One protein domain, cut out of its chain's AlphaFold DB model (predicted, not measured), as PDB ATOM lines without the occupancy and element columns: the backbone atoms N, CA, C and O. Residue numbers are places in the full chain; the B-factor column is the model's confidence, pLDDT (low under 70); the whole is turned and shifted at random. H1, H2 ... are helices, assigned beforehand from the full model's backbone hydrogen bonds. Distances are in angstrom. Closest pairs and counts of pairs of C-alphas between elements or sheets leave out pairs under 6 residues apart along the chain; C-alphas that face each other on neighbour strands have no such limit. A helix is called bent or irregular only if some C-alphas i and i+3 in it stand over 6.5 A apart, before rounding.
ATOM      1  N   SER A 330     628.911 329.912 482.449       93.44
ATOM      2  CA  SER A 330     629.198 330.377 483.818       93.44
ATOM      3  C   SER A 330     628.833 331.849 484.047       93.44
ATOM      4  O   SER A 330     628.555 332.254 485.174       93.44
ATOM      5  N   VAL A 331     628.810 332.635 482.970       92.56
ATOM      6  CA  VAL A 331     628.301 334.007 482.884       92.56
ATOM      7  C   VAL A 331     627.307 334.024 481.716       92.56
ATOM      8  O   VAL A 331     627.632 333.447 480.676       92.56
ATOM      9  N   PRO A 332     626.106 334.619 481.846       89.56
ATOM     10  CA  PRO A 332     625.135 334.653 480.754       89.56
ATOM     11  C   PRO A 332     625.677 335.483 479.571       89.56
ATOM     12  O   PRO A 332     625.916 336.678 479.764       89.56
ATOM     13  N   PRO A 333     625.869 334.896 478.369       93.31
ATOM     14  CA  PRO A 333     626.453 335.592 477.224       93.31
ATOM     15  C   PRO A 333     625.625 336.807 476.783       93.31
ATOM     16  O   PRO A 333     624.428 336.682 476.506       93.31
ATOM     17  N   GLN A 334     626.279 337.968 476.684       92.94
ATOM     18  CA  GLN A 334     625.674 339.228 476.241       92.94
ATOM     19  C   GLN A 334     625.890 339.481 474.746       92.94
ATOM     20  O   GLN A 334     624.949 339.888 474.059       92.94
ATOM     21  N   THR A 335     627.090 339.204 474.224       94.88
ATOM     22  CA  THR A 335     627.420 339.330 472.794       94.88
ATOM     23  C   THR A 335     627.428 337.988 472.063       94.88
ATOM     24  O   THR A 335     627.607 336.920 472.652       94.88
ATOM     25  N   ILE A 336     627.242 338.033 470.742       93.50
ATOM     26  CA  ILE A 336     627.256 336.859 469.862       93.50
ATOM     27  C   ILE A 336     628.608 336.113 469.925       93.50
ATOM     28  O   ILE A 336     628.632 334.898 469.725       93.50
ATOM     29  N   ALA A 337     629.707 336.797 470.264       94.44
ATOM     30  CA  ALA A 337     631.028 336.196 470.467       94.44
ATOM     31  C   ALA A 337     631.153 335.294 471.712       94.44
ATOM     32  O   ALA A 337     632.035 334.441 471.755       94.44
ATOM     33  N   GLU A 338     630.291 335.463 472.719       95.44
ATOM     34  CA  GLU A 338     630.332 334.697 473.979       95.44
ATOM     35  C   GLU A 338     629.567 333.358 473.893       95.44
ATOM     36  O   GLU A 338     629.568 332.562 474.835       95.44
ATOM     37  N   LEU A 339     628.890 333.091 472.770       95.31
ATOM     38  CA  LEU A 339     628.101 331.878 472.564       95.31
ATOM     39  C   LEU A 339     628.960 330.668 472.184       95.31
ATOM     40  O   LEU A 339     629.879 330.750 471.370       95.31
ATOM     41  N   ASN A 340     628.568 329.492 472.679       96.38
ATOM     42  CA  ASN A 340     629.105 328.224 472.193       96.38
ATOM     43  C   ASN A 340     628.764 328.052 470.699       96.38
ATOM     44  O   ASN A 340     627.677 328.433 470.259       96.38
ATOM     45  N   ALA A 341     629.655 327.428 469.925       94.81
ATOM     46  CA  ALA A 341     629.567 327.306 468.468       94.81
ATOM     47  C   ALA A 341     628.221 326.742 467.962       94.81
ATOM     48  O   ALA A 341     627.747 327.142 466.898       94.81
ATOM     49  N   GLU A 342     627.565 325.856 468.720       94.25
ATOM     50  CA  GLU A 342     626.212 325.380 468.399       94.25
ATOM     51  C   GLU A 342     625.137 326.469 468.513       94.25
ATOM     52  O   GLU A 342     624.277 326.581 467.639       94.25
ATOM     53  N   ASP A 343     625.158 327.250 469.594       94.69
ATOM     54  CA  ASP A 343     624.150 328.272 469.888       94.69
ATOM     55  C   ASP A 343     624.394 329.533 469.035       94.69
ATOM     56  O   ASP A 343     623.445 330.092 468.482       94.69
ATOM     57  N   PHE A 344     625.663 329.872 468.774       93.75
ATOM     58  CA  PHE A 344     626.093 330.809 467.730       93.75
ATOM     59  C   PHE A 344     625.548 330.403 466.348       93.75
ATOM     60  O   PHE A 344     624.916 331.204 465.657       93.75
ATOM     61  N   LYS A 345     625.690 329.127 465.957       92.50
ATOM     62  CA  LYS A 345     625.168 328.598 464.683       92.50
ATOM     63  C   LYS A 345     623.635 328.589 464.617       92.50
ATOM     64  O   LYS A 345     623.079 328.764 463.530       92.50
ATOM     65  N   LYS A 346     622.935 328.432 465.748       91.88
ATOM     66  CA  LYS A 346     621.474 328.638 465.833       91.88
ATOM     67  C   LYS A 346     621.131 330.113 465.606       91.88
ATOM     68  O   LYS A 346     620.298 330.398 464.751       91.88
ATOM     69  N   GLN A 347     621.791 331.042 466.296       91.75
ATOM     70  CA  GLN A 347     621.536 332.475 466.129       91.75
ATOM     71  C   GLN A 347     621.834 332.977 464.715       91.75
ATOM     72  O   GLN A 347     620.968 333.622 464.128       91.75
ATOM     73  N   LEU A 348     622.961 332.588 464.109       89.50
ATOM     74  CA  LEU A 348     623.242 332.807 462.683       89.50
ATOM     75  C   LEU A 348     622.067 332.378 461.792       89.50
ATOM     76  O   LEU A 348     621.592 333.147 460.960       89.50
ATOM     77  N   LYS A 349     621.564 331.154 461.994       88.62
ATOM     78  CA  LYS A 349     620.503 330.565 461.167       88.62
ATOM     79  C   LYS A 349     619.147 331.272 461.301       88.62
ATOM     80  O   LYS A 349     618.373 331.232 460.348       88.62
ATOM     81  N   TYR A 350     618.842 331.868 462.456       83.06
ATOM     82  CA  TYR A 350     617.546 332.509 462.720       83.06
ATOM     83  C   TYR A 350     617.569 334.036 462.570       83.06
ATOM     84  O   TYR A 350     616.641 334.594 461.994       83.06
ATOM     85  N   ILE A 351     618.617 334.707 463.052       78.44
ATOM     86  CA  ILE A 351     618.748 336.173 463.035       78.44
ATOM     87  C   ILE A 351     619.370 336.639 461.710       78.44
ATOM     88  O   ILE A 351     618.875 337.576 461.088       78.44
ATOM     89  N   LEU A 352     620.428 335.965 461.241       71.75
ATOM     90  CA  LEU A 352     621.186 336.356 460.046       71.75
ATOM     91  C   LEU A 352     620.782 335.607 458.767       71.75
ATOM     92  O   LEU A 352     621.485 335.698 457.768       71.75
ATOM     93  N   TYR A 353     619.613 334.955 458.717       74.31
ATOM     94  CA  TYR A 353     619.137 334.291 457.487       74.31
ATOM     95  C   TYR A 353     619.087 335.228 456.258       74.31
ATOM     96  O   TYR A 353     619.261 334.783 455.126       74.31
ATOM     97  N   ASN A 354     618.875 336.532 456.484       63.12
ATOM     98  CA  ASN A 354     618.868 337.569 455.447       63.12
ATOM     99  C   ASN A 354     620.177 338.387 455.361       63.12
ATOM    100  O   ASN A 354     620.302 339.206 454.450       63.12
ATOM    101  N   SER A 355     621.131 338.194 456.278       72.19
ATOM    102  CA  SER A 355     622.411 338.915 456.301       72.19
ATOM    103  C   SER A 355     623.512 338.027 455.736       72.19
ATOM    104  O   SER A 355     623.977 337.102 456.390       72.19
ATOM    105  N   THR A 356     623.951 338.320 454.512       69.19
ATOM    106  CA  THR A 356     624.989 337.547 453.807       69.19
ATOM    107  C   THR A 356     626.420 337.834 454.275       69.19
ATOM    108  O   THR A 356     627.345 337.166 453.826       69.19
ATOM    109  N   GLY A 357     626.619 338.829 455.145       79.81
ATOM    110  CA  GLY A 357     627.889 339.061 455.832       79.81
ATOM    111  C   GLY A 357     627.985 338.258 457.130       79.81
ATOM    112  O   GLY A 357     626.966 337.948 457.749       79.81
ATOM    113  N   ASN A 358     629.212 337.969 457.572       82.56
ATOM    114  CA  ASN A 358     629.436 337.503 458.943       82.56
ATOM    115  C   ASN A 358     628.853 338.525 459.942       82.56
ATOM    116  O   ASN A 358     628.974 339.729 459.698       82.56
ATOM    117  N   PRO A 359     628.239 338.079 461.055       84.94
ATOM    118  CA  PRO A 359     627.808 338.979 462.114       84.94
ATOM    119  C   PRO A 359     629.020 339.700 462.694       84.94
ATOM    120  O   PRO A 359     630.086 339.101 462.847       84.94
ATOM    121  N   ASP A 360     628.837 340.961 463.079       90.62
ATOM    122  CA  ASP A 360     629.791 341.612 463.967       90.62
ATOM    123  C   ASP A 360     629.797 340.836 465.302       90.62
ATOM    124  O   ASP A 360     628.717 340.657 465.880       90.62
ATOM    125  N   PRO A 361     630.949 340.347 465.801       89.81
ATOM    126  CA  PRO A 361     631.023 339.628 467.075       89.81
ATOM    127  C   PRO A 361     630.453 340.420 468.265       89.81
ATOM    128  O   PRO A 361     629.974 339.803 469.215       89.81
ATOM    129  N   SER A 362     630.446 341.759 468.200       92.50
ATOM    130  CA  SER A 362     629.866 342.646 469.222       92.50
ATOM    131  C   SER A 362     628.336 342.784 469.163       92.50
ATOM    132  O   SER A 362     627.745 343.431 470.027       92.50
ATOM    133  N   THR A 363     627.670 342.163 468.181       91.31
ATOM    134  CA  THR A 363     626.200 342.117 468.106       91.31
ATOM    135  C   THR A 363     625.631 341.477 469.385       91.31
ATOM    136  O   THR A 363     626.166 340.457 469.824       91.31
ATOM    137  N   PRO A 364     624.549 342.001 469.989       93.25
ATOM    138  CA  PRO A 364     623.942 341.396 471.175       93.25
ATOM    139  C   PRO A 364     623.211 340.076 470.872       93.25
ATOM    140  O   PRO A 364     622.575 339.902 469.829       93.25
ATOM    141  N   VAL A 365     623.252 339.153 471.833       93.75
ATOM    142  CA  VAL A 365     622.514 337.877 471.830       93.75
ATOM    143  C   VAL A 365     621.006 338.155 471.808       93.75
ATOM    144  O   VAL A 365     620.488 338.763 472.740       93.75
ATOM    145  N   ARG A 366     620.274 337.664 470.796       91.75
ATOM    146  CA  ARG A 366     618.796 337.749 470.727       91.75
ATOM    147  C   ARG A 366     618.096 336.406 470.912       91.75
ATOM    148  O   ARG A 366     618.498 335.377 470.361       91.75
ATOM    149  N   CYS A 367     616.993 336.420 471.649       92.06
ATOM    150  CA  CYS A 367     616.205 335.226 471.913       92.06
ATOM    151  C   CYS A 367     615.436 334.770 470.665       92.06
ATOM    152  O   CYS A 367     614.638 335.520 470.117       92.06
ATOM    153  N   ILE A 368     615.599 333.513 470.243       89.12
ATOM    154  CA  ILE A 368     614.945 332.980 469.028       89.12
ATOM    155  C   ILE A 368     613.407 332.889 469.179       89.12
ATOM    156  O   ILE A 368     612.687 332.802 468.187       89.12
ATOM    157  N   GLU A 369     612.883 332.932 470.410       87.31
ATOM    158  CA  GLU A 369     611.441 332.843 470.688       87.31
ATOM    159  C   GLU A 369     610.749 334.207 470.814       87.31
ATOM    160  O   GLU A 369     609.619 334.352 470.345       87.31
ATOM    161  N   CYS A 370     611.399 335.201 471.433       85.88
ATOM    162  CA  CYS A 370     610.797 336.520 471.687       85.88
ATOM    163  C   CYS A 370     611.587 337.722 471.139       85.88
ATOM    164  O   CYS A 370     611.191 338.854 471.404       85.88
ATOM    165  N   PHE A 371     612.675 337.477 470.402       85.62
ATOM    166  CA  PHE A 371     613.541 338.419 469.666       85.62
ATOM    167  C   PHE A 371     614.245 339.526 470.472       85.62
ATOM    168  O   PHE A 371     615.263 340.047 470.012       85.62
ATOM    169  N   ARG A 372     613.814 339.779 471.714       86.12
ATOM    170  CA  ARG A 372     614.500 340.617 472.708       86.12
ATOM    171  C   ARG A 372     615.950 340.171 472.941       86.12
ATOM    172  O   ARG A 372     616.279 338.982 472.894       86.12
ATOM    173  N   GLU A 373     616.792 341.152 473.242       90.06
ATOM    174  CA  GLU A 373     618.223 340.986 473.511       90.06
ATOM    175  C   GLU A 373     618.509 340.424 474.924       90.06
ATOM    176  O   GLU A 373     617.633 340.376 475.795       90.06
ATOM    177  N   GLY A 374     619.743 339.962 475.137       89.75
ATOM    178  CA  GLY A 374     620.299 339.562 476.434       89.75
ATOM    179  C   GLY A 374     620.000 338.135 476.909       89.75
ATOM    180  O   GLY A 374     620.337 337.816 478.046       89.75
ATOM    181  N   HIS A 375     619.362 337.269 476.107       91.56
ATOM    182  CA  HIS A 375     619.097 335.874 476.504       91.56
ATOM    183  C   HIS A 375     618.840 334.912 475.324       91.56
ATOM    184  O   HIS A 375     618.573 335.328 474.196       91.56
ATOM    185  N   LEU A 376     618.895 333.600 475.595       93.50
ATOM    186  CA  LEU A 376     618.581 332.523 474.641       93.50
ATOM    187  C   LEU A 376     617.156 331.971 474.824       93.50
ATOM    188  O   LEU A 376     616.547 332.124 475.880       93.50
ATOM    189  N   SER A 377     616.670 331.233 473.817       91.00
ATOM    190  CA  SER A 377     615.408 330.464 473.846       91.00
ATOM    191  C   SER A 377     615.248 329.571 475.079       91.00
ATOM    192  O   SER A 377     614.136 329.337 475.554       91.00
ATOM    193  N   ASP A 378     616.361 329.056 475.589       90.31
ATOM    194  CA  ASP A 378     616.388 328.045 476.643       90.31
ATOM    195  C   ASP A 378     616.064 328.666 478.021       90.31
ATOM    196  O   ASP A 378     615.494 327.986 478.867       90.31
ATOM    197  N   ILE A 379     616.306 329.977 478.206       91.56
ATOM    198  CA  ILE A 379     615.799 330.786 479.333       91.56
ATOM    199  C   ILE A 379     615.015 331.999 478.797       91.56
ATOM    200  O   ILE A 379     615.289 333.152 479.126       91.56
ATOM    201  N   CYS A 380     614.036 331.759 477.928       91.00
ATOM    202  CA  CYS A 380     613.108 332.806 477.507       91.00
ATOM    203  C   CYS A 380     612.037 333.023 478.596       91.00
ATOM    204  O   CYS A 380     611.172 332.159 478.751       91.00
ATOM    205  N   PRO A 381     612.010 334.156 479.335       85.81
ATOM    206  CA  PRO A 381     610.936 334.415 480.302       85.81
ATOM    207  C   PRO A 381     609.577 334.533 479.592       85.81
ATOM    208  O   PRO A 381     608.540 334.136 480.115       85.81
ATOM    209  N   ASN A 382     609.600 334.981 478.335       81.44
ATOM    210  CA  ASN A 382     608.429 335.125 477.479       81.44
ATOM    211  C   ASN A 382     608.043 333.818 476.751       81.44
ATOM    212  O   ASN A 382     607.156 333.850 475.902       81.44
ATOM    213  N   LYS A 383     608.638 332.657 477.080       78.25
ATOM    214  CA  LYS A 383     608.318 331.338 476.481       78.25
ATOM    215  C   LYS A 383     606.844 330.944 476.643       78.25
ATOM    216  O   LYS A 383     606.286 330.222 475.821       78.25
ATOM    217  N   LYS A 384     606.216 331.449 477.709       69.75
ATOM    218  CA  LYS A 384     604.787 331.302 478.045       69.75
ATOM    219  C   LYS A 384     603.984 332.590 477.749       69.75
ATOM    220  O   LYS A 384     602.780 332.639 477.995       69.75
ATOM    221  N   GLY A 385     604.638 333.634 477.226       57.41
ATOM    222  CA  GLY A 385     604.095 334.975 477.013       57.41
ATOM    223  C   GLY A 385     603.254 335.096 475.741       57.41
ATOM    224  O   GLY A 385     603.683 334.742 474.644       57.41
ATOM    225  N   SER A 386     602.037 335.618 475.878       55.59
ATOM    226  CA  SER A 386     601.149 335.861 474.736       55.59
ATOM    227  C   SER A 386     601.556 337.109 473.937       55.59
ATOM    228  O   SER A 386     602.150 338.040 474.473       55.59
ATOM    229  N   ALA A 387     601.166 337.160 472.659       54.00
ATOM    230  CA  ALA A 387     601.543 338.188 471.678       54.00
ATOM    231  C   ALA A 387     601.098 339.646 471.973       54.00
ATOM    232  O   ALA A 387     601.185 340.488 471.086       54.00
ATOM    233  N   ALA A 388     600.598 339.944 473.174       59.88
ATOM    234  CA  ALA A 388     600.129 341.268 473.589       59.88
ATOM    235  C   ALA A 388     601.183 342.103 474.350       59.88
ATOM    236  O   ALA A 388     600.958 343.287 474.581       59.88
ATOM    237  N   GLU A 389     602.303 341.502 474.769       69.12
ATOM    238  CA  GLU A 389     603.292 342.130 475.671       69.12
ATOM    239  C   GLU A 389     604.593 342.578 474.974       69.12
ATOM    240  O   GLU A 389     605.389 343.337 475.532       69.12
ATOM    241  N   VAL A 390     604.819 342.137 473.734       73.19
ATOM    242  CA  VAL A 390     605.963 342.556 472.913       73.19
ATOM    243  C   VAL A 390     605.420 343.129 471.601       73.19
ATOM    244  O   VAL A 390     604.869 342.356 470.812       73.19
ATOM    245  N   PRO A 391     605.519 344.451 471.349       80.44
ATOM    246  CA  PRO A 391     605.273 344.975 470.011       80.44
ATOM    247  C   PRO A 391     606.341 344.416 469.065       80.44
ATOM    248  O   PRO A 391     607.473 344.183 469.468       80.44
ATOM    249  N   CYS A 392     605.987 344.182 467.807       83.00
ATOM    250  CA  CYS A 392     606.915 343.622 466.830       83.00
ATOM    251  C   CYS A 392     608.002 344.641 466.440       83.00
ATOM    252  O   CYS A 392     607.685 345.622 465.760       83.00
ATOM    253  N   ASP A 393     609.273 344.384 466.774       81.06
ATOM    254  CA  ASP A 393     610.379 345.335 466.542       81.06
ATOM    255  C   ASP A 393     610.580 345.660 465.049       81.06
ATOM    256  O   ASP A 393     610.927 346.783 464.686       81.06
ATOM    257  N   LEU A 394     610.259 344.717 464.156       82.75
ATOM    258  CA  LEU A 394     610.332 344.907 462.700       82.75
ATOM    259  C   LEU A 394     609.358 345.972 462.153       82.75
ATOM    260  O   LEU A 394     609.561 346.449 461.036       82.75
ATOM    261  N   CYS A 395     608.280 346.314 462.872       83.38
ATOM    262  CA  CYS A 395     607.249 347.243 462.378       83.38
ATOM    263  C   CYS A 395     606.620 348.185 463.424       83.38
ATOM    264  O   CYS A 395     605.760 348.992 463.066       83.38
ATOM    265  N   GLY A 396     606.991 348.066 464.701       82.62
ATOM    266  CA  GLY A 396     606.420 348.823 465.819       82.62
ATOM    267  C   GLY A 396     604.960 348.493 466.159       82.62
ATOM    268  O   GLY A 396     604.318 349.273 466.859       82.62
ATOM    269  N   SER A 397     604.388 347.388 465.654       81.25
ATOM    270  CA  SER A 397     602.967 347.072 465.863       81.25
ATOM    271  C   SER A 397     602.716 346.188 467.084       81.25
ATOM    272  O   SER A 397     603.279 345.109 467.226       81.25
ATOM    273  N   ASP A 398     601.741 346.617 467.878       83.69
ATOM    274  CA  ASP A 398     601.073 345.932 468.989       83.69
ATOM    275  C   ASP A 398     600.196 344.727 468.586       83.69
ATOM    276  O   ASP A 398     599.698 344.002 469.443       83.69
ATOM    277  N   ARG A 399     599.931 344.527 467.287       79.06
ATOM    278  CA  ARG A 399     598.881 343.595 466.818       79.06
ATOM    279  C   ARG A 399     599.354 342.176 466.543       79.06
ATOM    280  O   ARG A 399     598.523 341.321 466.240       79.06
ATOM    281  N   HIS A 400     600.663 341.959 466.531       83.62
ATOM    282  CA  HIS A 400     601.288 340.696 466.167       83.62
ATOM    283  C   HIS A 400     602.740 340.666 466.651       83.62
ATOM    284  O   HIS A 400     603.385 341.704 466.739       83.62
ATOM    285  N   ILE A 401     603.254 339.464 466.906       82.75
ATOM    286  CA  ILE A 401     604.674 339.204 467.184       82.75
ATOM    287  C   ILE A 401     605.485 339.093 465.889       82.75
ATOM    288  O   ILE A 401     604.929 338.822 464.826       82.75
ATOM    289  N   GLU A 402     606.808 339.235 465.972       80.38
ATOM    290  CA  GLU A 402     607.723 339.186 464.816       80.38
ATOM    291  C   GLU A 402     607.604 337.915 463.972       80.38
ATOM    292  O   GLU A 402     607.594 338.000 462.747       80.38
ATOM    293  N   SER A 403     607.378 336.756 464.594       76.19
ATOM    294  CA  SER A 403     607.150 335.492 463.874       76.19
ATOM    295  C   SER A 403     605.867 335.473 463.026       76.19
ATOM    296  O   SER A 403     605.735 334.654 462.115       76.19
ATOM    297  N   GLN A 404     604.936 336.392 463.295       79.06
ATOM    298  CA  GLN A 404     603.729 336.663 462.509       79.06
ATOM    299  C   GLN A 404     603.870 337.925 461.638       79.06
ATOM    300  O   GLN A 404     602.928 338.287 460.930       79.06
ATOM    301  N   CYS A 405     605.014 338.613 461.682       85.31
ATOM    302  CA  CYS A 405     605.230 339.826 460.915       85.31
ATOM    303  C   CYS A 405     605.514 339.495 459.458       85.31
ATOM    304  O   CYS A 405     606.495 338.833 459.117       85.31
ATOM    305  N   ASP A 406     604.691 340.059 458.577       84.75
ATOM    306  CA  ASP A 406     604.901 340.016 457.135       84.75
ATOM    307  C   ASP A 406     606.316 340.515 456.759       84.75
ATOM    308  O   ASP A 406     606.885 340.033 455.786       84.75
ATOM    309  N   LEU A 407     606.909 341.447 457.519       83.06
ATOM    310  CA  LEU A 407     608.255 341.966 457.247       83.06
ATOM    311  C   LEU A 407     609.391 340.982 457.565       83.06
ATOM    312  O   LEU A 407     610.442 341.114 456.955       83.06
ATOM    313  N   MET A 408     609.205 339.972 458.424       81.56
ATOM    314  CA  MET A 408     610.289 339.040 458.800       81.56
ATOM    315  C   MET A 408     610.830 338.240 457.598       81.56
ATOM    316  O   MET A 408     612.020 337.942 457.510       81.56
ATOM    317  N   TRP A 409     609.958 337.939 456.633       77.62
ATOM    318  CA  TRP A 409     610.288 337.207 455.402       77.62
ATOM    319  C   TRP A 409     610.584 338.116 454.204       77.62
ATOM    320  O   TRP A 409     610.704 337.642 453.073       77.62
TER     321      TRP A 409
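Overview. This is residues 330 to 409 of the 678 residues of the protein "Zinc knuckle domain protein" of Trichophyton verrucosum (strain HKI 0517) (UniProt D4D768). Little regular structure: a chain mostly of loops, with H1 at one side, a long link, residues 352 to 380, looping out and back through the middle, and a second loop, residues 385 to 405, on the far side between the tiny H2 and H3. The three helices mark a triangle. The printed part has 80 residues with three named helices, H1, H2, H3, and no named strand; the class is all helix, though the named elements hold only 19 residues. It is compact, radius of gyration of the C-alphas 12.9 A, spanning 34 by 30 by 17 A.

Along the chain. H1, residues 341 to 351, begins at C-alpha (629.567, 327.306, 468.468) and is 15.0 A long. H2, residues 381 to 384, 7.3 A, is irregular: C-alphas 381 and 384 are 7.3 A apart. H3, residues 406 to 409, is 6.3 A long, only just not irregular, and ends at C-alpha (610.288, 337.207, 455.402).

Arrangement. H1, H2 and H3 are apart from one another. In H1 every O i to N i+4 pair is within hydrogen-bond range; H2 and H3 are too short for one, and each has 0 of 1 O i to N i+3 pairs within range.

Size, cuts and confidence. The C-alphas of Ser 330 and Asp 406, the two farthest apart, are 37.4 A apart. The printed part has no cut; both links are long. Mean pLDDT of the printed part is 84.5, under 70 at residues 354, 356 and 384 to 389.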